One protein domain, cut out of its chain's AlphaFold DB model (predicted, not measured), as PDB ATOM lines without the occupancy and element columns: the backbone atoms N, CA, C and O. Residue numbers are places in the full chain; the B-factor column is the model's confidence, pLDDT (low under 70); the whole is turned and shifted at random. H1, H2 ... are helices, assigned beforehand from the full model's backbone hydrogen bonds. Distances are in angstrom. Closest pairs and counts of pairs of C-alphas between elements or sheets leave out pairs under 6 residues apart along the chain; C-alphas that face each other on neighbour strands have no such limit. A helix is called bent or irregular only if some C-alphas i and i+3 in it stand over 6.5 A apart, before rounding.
ATOM      1  N   ALA A  51      19.188 -41.733 -34.505       65.12
ATOM      2  CA  ALA A  51      18.580 -40.402 -34.578       65.12
ATOM      3  C   ALA A  51      19.425 -39.274 -33.942       65.12
ATOM      4  O   ALA A  51      19.426 -38.140 -34.416       65.12
ATOM      5  N   GLU A  52      20.153 -39.552 -32.862       66.19
ATOM      6  CA  GLU A  52      21.070 -38.594 -32.237       66.19
ATOM      7  C   GLU A  52      22.387 -38.470 -33.003       66.19
ATOM      8  O   GLU A  52      22.932 -37.371 -33.103       66.19
ATOM      9  N   THR A  53      22.863 -39.566 -33.599       73.62
ATOM     10  CA  THR A  53      23.993 -39.530 -34.536       73.62
ATOM     11  C   THR A  53      23.649 -38.677 -35.760       73.62
ATOM     12  O   THR A  53      24.411 -37.776 -36.107       73.62
ATOM     13  N   GLU A  54      22.472 -38.877 -36.358       78.44
ATOM     14  CA  GLU A  54      21.966 -38.052 -37.461       78.44
ATOM     15  C   GLU A  54      21.869 -36.571 -37.062       78.44
ATOM     16  O   GLU A  54      22.400 -35.702 -37.754       78.44
ATOM     17  N   ARG A  55      21.275 -36.272 -35.898       76.81
ATOM     18  CA  ARG A  55      21.178 -34.900 -35.372       76.81
ATOM     19  C   ARG A  55      22.552 -34.250 -35.202       76.81
ATOM     20  O   ARG A  55      22.719 -33.079 -35.536       76.81
ATOM     21  N   ASN A  56      23.529 -34.994 -34.691       79.56
ATOM     22  CA  ASN A  56      24.879 -34.481 -34.475       79.56
ATOM     23  C   ASN A  56      25.619 -34.255 -35.798       79.56
ATOM     24  O   ASN A  56      26.287 -33.232 -35.942       79.56
ATOM     25  N   LEU A  57      25.457 -35.143 -36.781       86.19
ATOM     26  CA  LEU A  57      26.000 -34.947 -38.128       86.19
ATOM     27  C   LEU A  57      25.403 -33.701 -38.794       86.19
ATOM     28  O   LEU A  57      26.145 -32.882 -39.330       86.19
ATOM     29  N   LEU A  58      24.084 -33.507 -38.694       88.50
ATOM     30  CA  LEU A  58      23.407 -32.314 -39.211       88.50
ATOM     31  C   LEU A  58      23.882 -31.033 -38.514       88.50
ATOM     32  O   LEU A  58      24.076 -30.007 -39.168       88.50
ATOM     33  N   PHE A  59      24.095 -31.086 -37.197       90.62
ATOM     34  CA  PHE A  59      24.655 -29.964 -36.449       90.62
ATOM     35  C   PHE A  59      26.067 -29.614 -36.929       90.62
ATOM     36  O   PHE A  59      26.339 -28.449 -37.210       90.62
ATOM     37  N   ILE A  60      26.947 -30.610 -37.064       90.94
ATOM     38  CA  ILE A  60      28.324 -30.414 -37.535       90.94
ATOM     39  C   ILE A  60      28.330 -29.842 -38.953       90.94
ATOM     40  O   ILE A  60      29.033 -28.865 -39.198       90.94
ATOM     41  N   ALA A  61      27.517 -30.392 -39.860       89.81
ATOM     42  CA  ALA A  61      27.396 -29.893 -41.228       89.81
ATOM     43  C   ALA A  61      26.989 -28.413 -41.245       89.81
ATOM     44  O   ALA A  61      27.645 -27.591 -41.879       89.81
ATOM     45  N   ARG A  62      25.971 -28.045 -40.460       89.81
ATOM     46  CA  ARG A  62      25.476 -26.667 -40.404       89.81
ATOM     47  C   ARG A  62      26.455 -25.700 -39.733       89.81
ATOM     48  O   ARG A  62      26.560 -24.550 -40.150       89.81
ATOM     49  N   ALA A  63      27.166 -26.149 -38.702       91.19
ATOM     50  CA  ALA A  63      28.214 -25.362 -38.061       91.19
ATOM     51  C   ALA A  63      29.392 -25.125 -39.017       91.19
ATOM     52  O   ALA A  63      29.900 -24.007 -39.099       91.19
ATOM     53  N   LEU A  64      29.790 -26.153 -39.771       91.25
ATOM     54  CA  LEU A  64      30.845 -26.059 -40.774       91.25
ATOM     55  C   LEU A  64      30.448 -25.126 -41.922       91.25
ATOM     56  O   LEU A  64      31.254 -24.284 -42.309       91.25
ATOM     57  N   ASP A  65      29.210 -25.216 -42.413       88.69
ATOM     58  CA  ASP A  65      28.689 -24.297 -43.428       88.69
ATOM     59  C   ASP A  65      28.757 -22.842 -42.943       88.69
ATOM     60  O   ASP A  65      29.301 -21.987 -43.639       88.69
ATOM     61  N   GLY A  66      28.315 -22.565 -41.709       89.06
ATOM     62  CA  GLY A  66      28.412 -21.224 -41.125       89.06
ATOM     63  C   GLY A  66      29.856 -20.721 -40.986       89.06
ATOM     64  O   GLY A  66      30.138 -19.550 -41.250       89.06
ATOM     65  N   LEU A  67      30.794 -21.600 -40.619       89.94
ATOM     66  CA  LEU A  67      32.218 -21.263 -40.545       89.94
ATOM     67  C   LEU A  67      32.812 -20.968 -41.927       89.94
ATOM     68  O   LEU A  67      33.562 -20.002 -42.070       89.94
ATOM     69  N   LEU A  68      32.470 -21.761 -42.943       90.56
ATOM     70  CA  LEU A  68      32.936 -21.568 -44.318       90.56
ATOM     71  C   LEU A  68      32.352 -20.297 -44.947       90.56
ATOM     72  O   LEU A  68      33.061 -19.586 -45.658       90.56
ATOM     73  N   GLU A  69      31.095 -19.966 -44.653       88.31
ATOM     74  CA  GLU A  69      30.472 -18.716 -45.092       88.31
ATOM     75  C   GLU A  69      31.137 -17.486 -44.468       88.31
ATOM     76  O   GLU A  69      31.393 -16.504 -45.172       88.31
ATOM     77  N   ALA A  70      31.464 -17.539 -43.174       90.06
ATOM     78  CA  ALA A  70      32.154 -16.459 -42.467       90.06
ATOM     79  C   ALA A  70      33.643 -16.346 -42.843       90.06
ATOM     80  O   ALA A  70      34.264 -15.306 -42.610       90.06
ATOM     81  N   HIS A  71      34.224 -17.387 -43.442       90.19
ATOM     82  CA  HIS A  71      35.643 -17.424 -43.767       90.19
ATOM     83  C   HIS A  71      36.009 -16.395 -44.863       90.19
ATOM     84  O   HIS A  71      35.258 -16.230 -45.835       90.19
ATOM     85  N   PRO A  72      37.161 -15.696 -44.759       88.12
ATOM     86  CA  PRO A  72      37.595 -14.725 -45.770       88.12
ATOM     87  C   PRO A  72      37.875 -15.360 -47.135       88.12
ATOM     88  O   PRO A  72      37.562 -14.783 -48.175       88.12
ATOM     89  N   ASP A  73      38.442 -16.567 -47.137       91.50
ATOM     90  CA  ASP A  73      38.682 -17.327 -48.362       91.50
ATOM     91  C   ASP A  73      37.417 -18.075 -48.802       91.50
ATOM     92  O   ASP A  73      37.072 -19.118 -48.244       91.50
ATOM     93  N   LYS A  74      36.760 -17.552 -49.843       86.06
ATOM     94  CA  LYS A  74      35.542 -18.127 -50.440       86.06
ATOM     95  C   LYS A  74      35.796 -19.361 -51.305       86.06
ATOM     96  O   LYS A  74      34.854 -20.073 -51.641       86.06
ATOM     97  N   THR A  75      37.048 -19.642 -51.659       89.69
ATOM     98  CA  THR A  75      37.415 -20.815 -52.468       89.69
ATOM     99  C   THR A  75      37.679 -22.055 -51.618       89.69
ATOM    100  O   THR A  75      37.711 -23.168 -52.147       89.69
ATOM    101  N   LEU A  76      37.819 -21.887 -50.297       89.00
ATOM    102  CA  LEU A  76      38.108 -22.960 -49.346       89.00
ATOM    103  C   LEU A  76      37.105 -24.116 -49.445       89.00
ATOM    104  O   LEU A  76      37.515 -25.273 -49.491       89.00
ATOM    105  N   ARG A  77      35.807 -23.810 -49.577       87.00
ATOM    106  CA  ARG A  77      34.753 -24.823 -49.752       87.00
ATOM    107  C   ARG A  77      35.020 -25.727 -50.956       87.00
ATOM    108  O   ARG A  77      34.937 -26.944 -50.838       87.00
ATOM    109  N   ASN A  78      35.375 -25.143 -52.099       88.81
ATOM    110  CA  ASN A  78      35.629 -25.903 -53.323       88.81
ATOM    111  C   ASN A  78      36.865 -26.796 -53.187       88.81
ATOM    112  O   ASN A  78      36.865 -27.907 -53.702       88.81
ATOM    113  N   ARG A  79      37.891 -26.336 -52.461       90.81
ATOM    114  CA  ARG A  79      39.100 -27.129 -52.194       90.81
ATOM    115  C   ARG A  79      38.819 -28.321 -51.282       90.81
ATOM    116  O   ARG A  79      39.289 -29.410 -51.578       90.81
ATOM    117  N   ILE A  80      38.020 -28.130 -50.231       89.00
ATOM    118  CA  ILE A  80      37.595 -29.223 -49.338       89.00
ATOM    119  C   ILE A  80      36.798 -30.273 -50.121       89.00
ATOM    120  O   ILE A  80      37.081 -31.460 -50.017       89.00
ATOM    121  N   VAL A  81      35.838 -29.840 -50.948       87.50
ATOM    122  CA  VAL A  81      35.038 -30.753 -51.782       87.50
ATOM    123  C   VAL A  81      35.904 -31.486 -52.809       87.50
ATOM    124  O   VAL A  81      35.703 -32.676 -53.031       87.50
ATOM    125  N   ALA A  82      36.868 -30.800 -53.429       89.44
ATOM    126  CA  ALA A  82      37.781 -31.420 -54.385       89.44
ATOM    127  C   ALA A  82      38.654 -32.499 -53.725       89.44
ATOM    128  O   ALA A  82      38.691 -33.614 -54.233       89.44
ATOM    129  N   ALA A  83      39.268 -32.194 -52.577       89.31
ATOM    130  CA  ALA A  83      40.083 -33.149 -51.825       89.31
ATOM    131  C   ALA A  83      39.269 -34.374 -51.377       89.31
ATOM    132  O   ALA A  83      39.707 -35.506 -51.533       89.31
ATOM    133  N   TRP A  84      38.040 -34.159 -50.899       85.12
ATOM    134  CA  TRP A  84      37.144 -35.252 -50.518       85.12
ATOM    135  C   TRP A  84      36.779 -36.165 -51.697       85.12
ATOM    136  O   TRP A  84      36.769 -37.387 -51.569       85.12
ATOM    137  N   ASN A  85      36.482 -35.588 -52.865       86.12
ATOM    138  CA  ASN A  85      36.172 -36.372 -54.062       86.12
ATOM    139  C   ASN A  85      37.386 -37.165 -54.564       86.12
ATOM    140  O   ASN A  85      37.212 -38.282 -55.051       86.12
ATOM    141  N   GLU A  86      38.588 -36.600 -54.447       88.31
ATOM    142  CA  GLU A  86      39.846 -37.272 -54.777       88.31
ATOM    143  C   GLU A  86      40.053 -38.491 -53.866       88.31
ATOM    144  O   GLU A  86      40.149 -39.608 -54.373       88.31
ATOM    145  N   GLU A  87      39.940 -38.321 -52.544       82.50
ATOM    146  CA  GLU A  87      40.035 -39.415 -51.562       82.50
ATOM    147  C   GLU A  87      39.001 -40.527 -51.801       82.50
ATOM    148  O   GLU A  87      39.334 -41.712 -51.751       82.50
ATOM    149  N   ILE A  88      37.744 -40.174 -52.105       81.75
ATOM    150  CA  ILE A  88      36.715 -41.167 -52.452       81.75
ATOM    151  C   ILE A  88      37.103 -41.919 -53.726       81.75
ATOM    152  O   ILE A  88      36.983 -43.142 -53.779       81.75
ATOM    153  N   SER A  89      37.550 -41.210 -54.762       75.69
ATOM    154  CA  SER A  89      37.891 -41.833 -56.043       75.69
ATOM    155  C   SER A  89      39.079 -42.794 -55.928       75.69
ATOM    156  O   SER A  89      39.066 -43.869 -56.530       75.69
ATOM    157  N   GLU A  90      40.063 -42.460 -55.095       72.62
ATOM    158  CA  GLU A  90      41.209 -43.317 -54.798       72.62
ATOM    159  C   GLU A  90      40.810 -44.514 -53.924       72.62
ATOM    160  O   GLU A  90      41.218 -45.642 -54.203       72.62
ATOM    161  N   GLY A  91      39.943 -44.306 -52.927       58.16
ATOM    162  CA  GLY A  91      39.412 -45.370 -52.071       58.16
ATOM    163  C   GLY A  91      38.594 -46.417 -52.835       58.16
ATOM    164  O   GLY A  91      38.780 -47.611 -52.622       58.16
ATOM    165  N   PHE A  92      37.757 -45.994 -53.789       51.59
ATOM    166  CA  PHE A  92      36.992 -46.901 -54.662       51.59
ATOM    167  C   PHE A  92      37.870 -47.672 -55.657       51.59
ATOM    168  O   PHE A  92      37.505 -48.763 -56.089       51.59
ATOM    169  N   SER A  93      39.025 -47.118 -56.026       49.00
ATOM    170  CA  SER A  93      39.961 -47.751 -56.962       49.00
ATOM    171  C   SER A  93      40.791 -48.861 -56.309       49.00
ATOM    172  O   SER A  93      41.337 -49.705 -57.010       49.00
ATOM    173  N   HIS A  94      40.894 -48.867 -54.977       47.28
ATOM    174  CA  HIS A  94      41.712 -49.821 -54.226       47.28
ATOM    175  C   HIS A  94      40.953 -51.097 -53.803       47.28
ATOM    176  O   HIS A  94      41.572 -52.021 -53.270       47.28
ATOM    177  N   GLU A  95      39.637 -51.146 -54.046       44.97
ATOM    178  CA  GLU A  95      38.735 -52.264 -53.718       44.97
ATOM    179  C   GLU A  95      38.260 -53.074 -54.952       44.97
ATOM    180  O   GLU A  95      37.451 -53.993 -54.798       44.97
TER     181      GLU A  95
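AT A GLANCE: This is residues 51 to 95 of the 96 residues of an uncharacterized protein of Sphingorhabdus sp. JK6 (UniProt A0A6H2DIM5). Two long helices, H1 and H2, make an open V: they come near each other where H1 ends and H2 begins, joined there by a small loop of residues 71 to 75, and spread away from each other toward the two ends of the printed part. The V lies nearly in one plane, with flat spans of 35 by 33 by 6 A, and most of each arm stands free. The printed part has 45 residues with two named helices, H1 then H2, and no named strand; its class is all helix. The whole is only just loose, close to extended, with a radius of gyration of the C-alphas of 13.7 A.

HOW THE PARTS SIT: H1, residues 51 to 70, and H2, residues 76 to 93, are close but not clearly touching, with 2 pairs of C-alphas within 8 A. Their closest C-alphas are those of Leu 68 and Arg 77, 6.6 A apart. Their lines stand at a steep tilt of 47 degrees, and they run opposite ways. Their centres are 19.1 A apart. Residues 51 to 63 of H1 stand free, and so do residues 78 to 95, of which 78 to 93 belong to H2. In H1 and H2 every O i to N i+4 pair is within hydrogen-bond range.

IN THESE COORDINATES: H1 begins at C-alpha 51, at (18.580, -40.402, -34.578), and measures 28.6 A from first to last C-alpha. It ends at C-alpha 70, at (32.154, -16.459, -42.467). H2 measures 26.0 A and ends at C-alpha 93, at (39.961, -47.751, -56.962). Neither helix is bent.

THE WHOLE: The two C-alphas farthest apart are those of Pro 72 and Glu 95, at 38.4 A. The printed part has no cut, and the link from H1 to H2 is tight. The mean pLDDT of the printed part is 81.6; residues 51 to 52 and 91 to 95 are under 70.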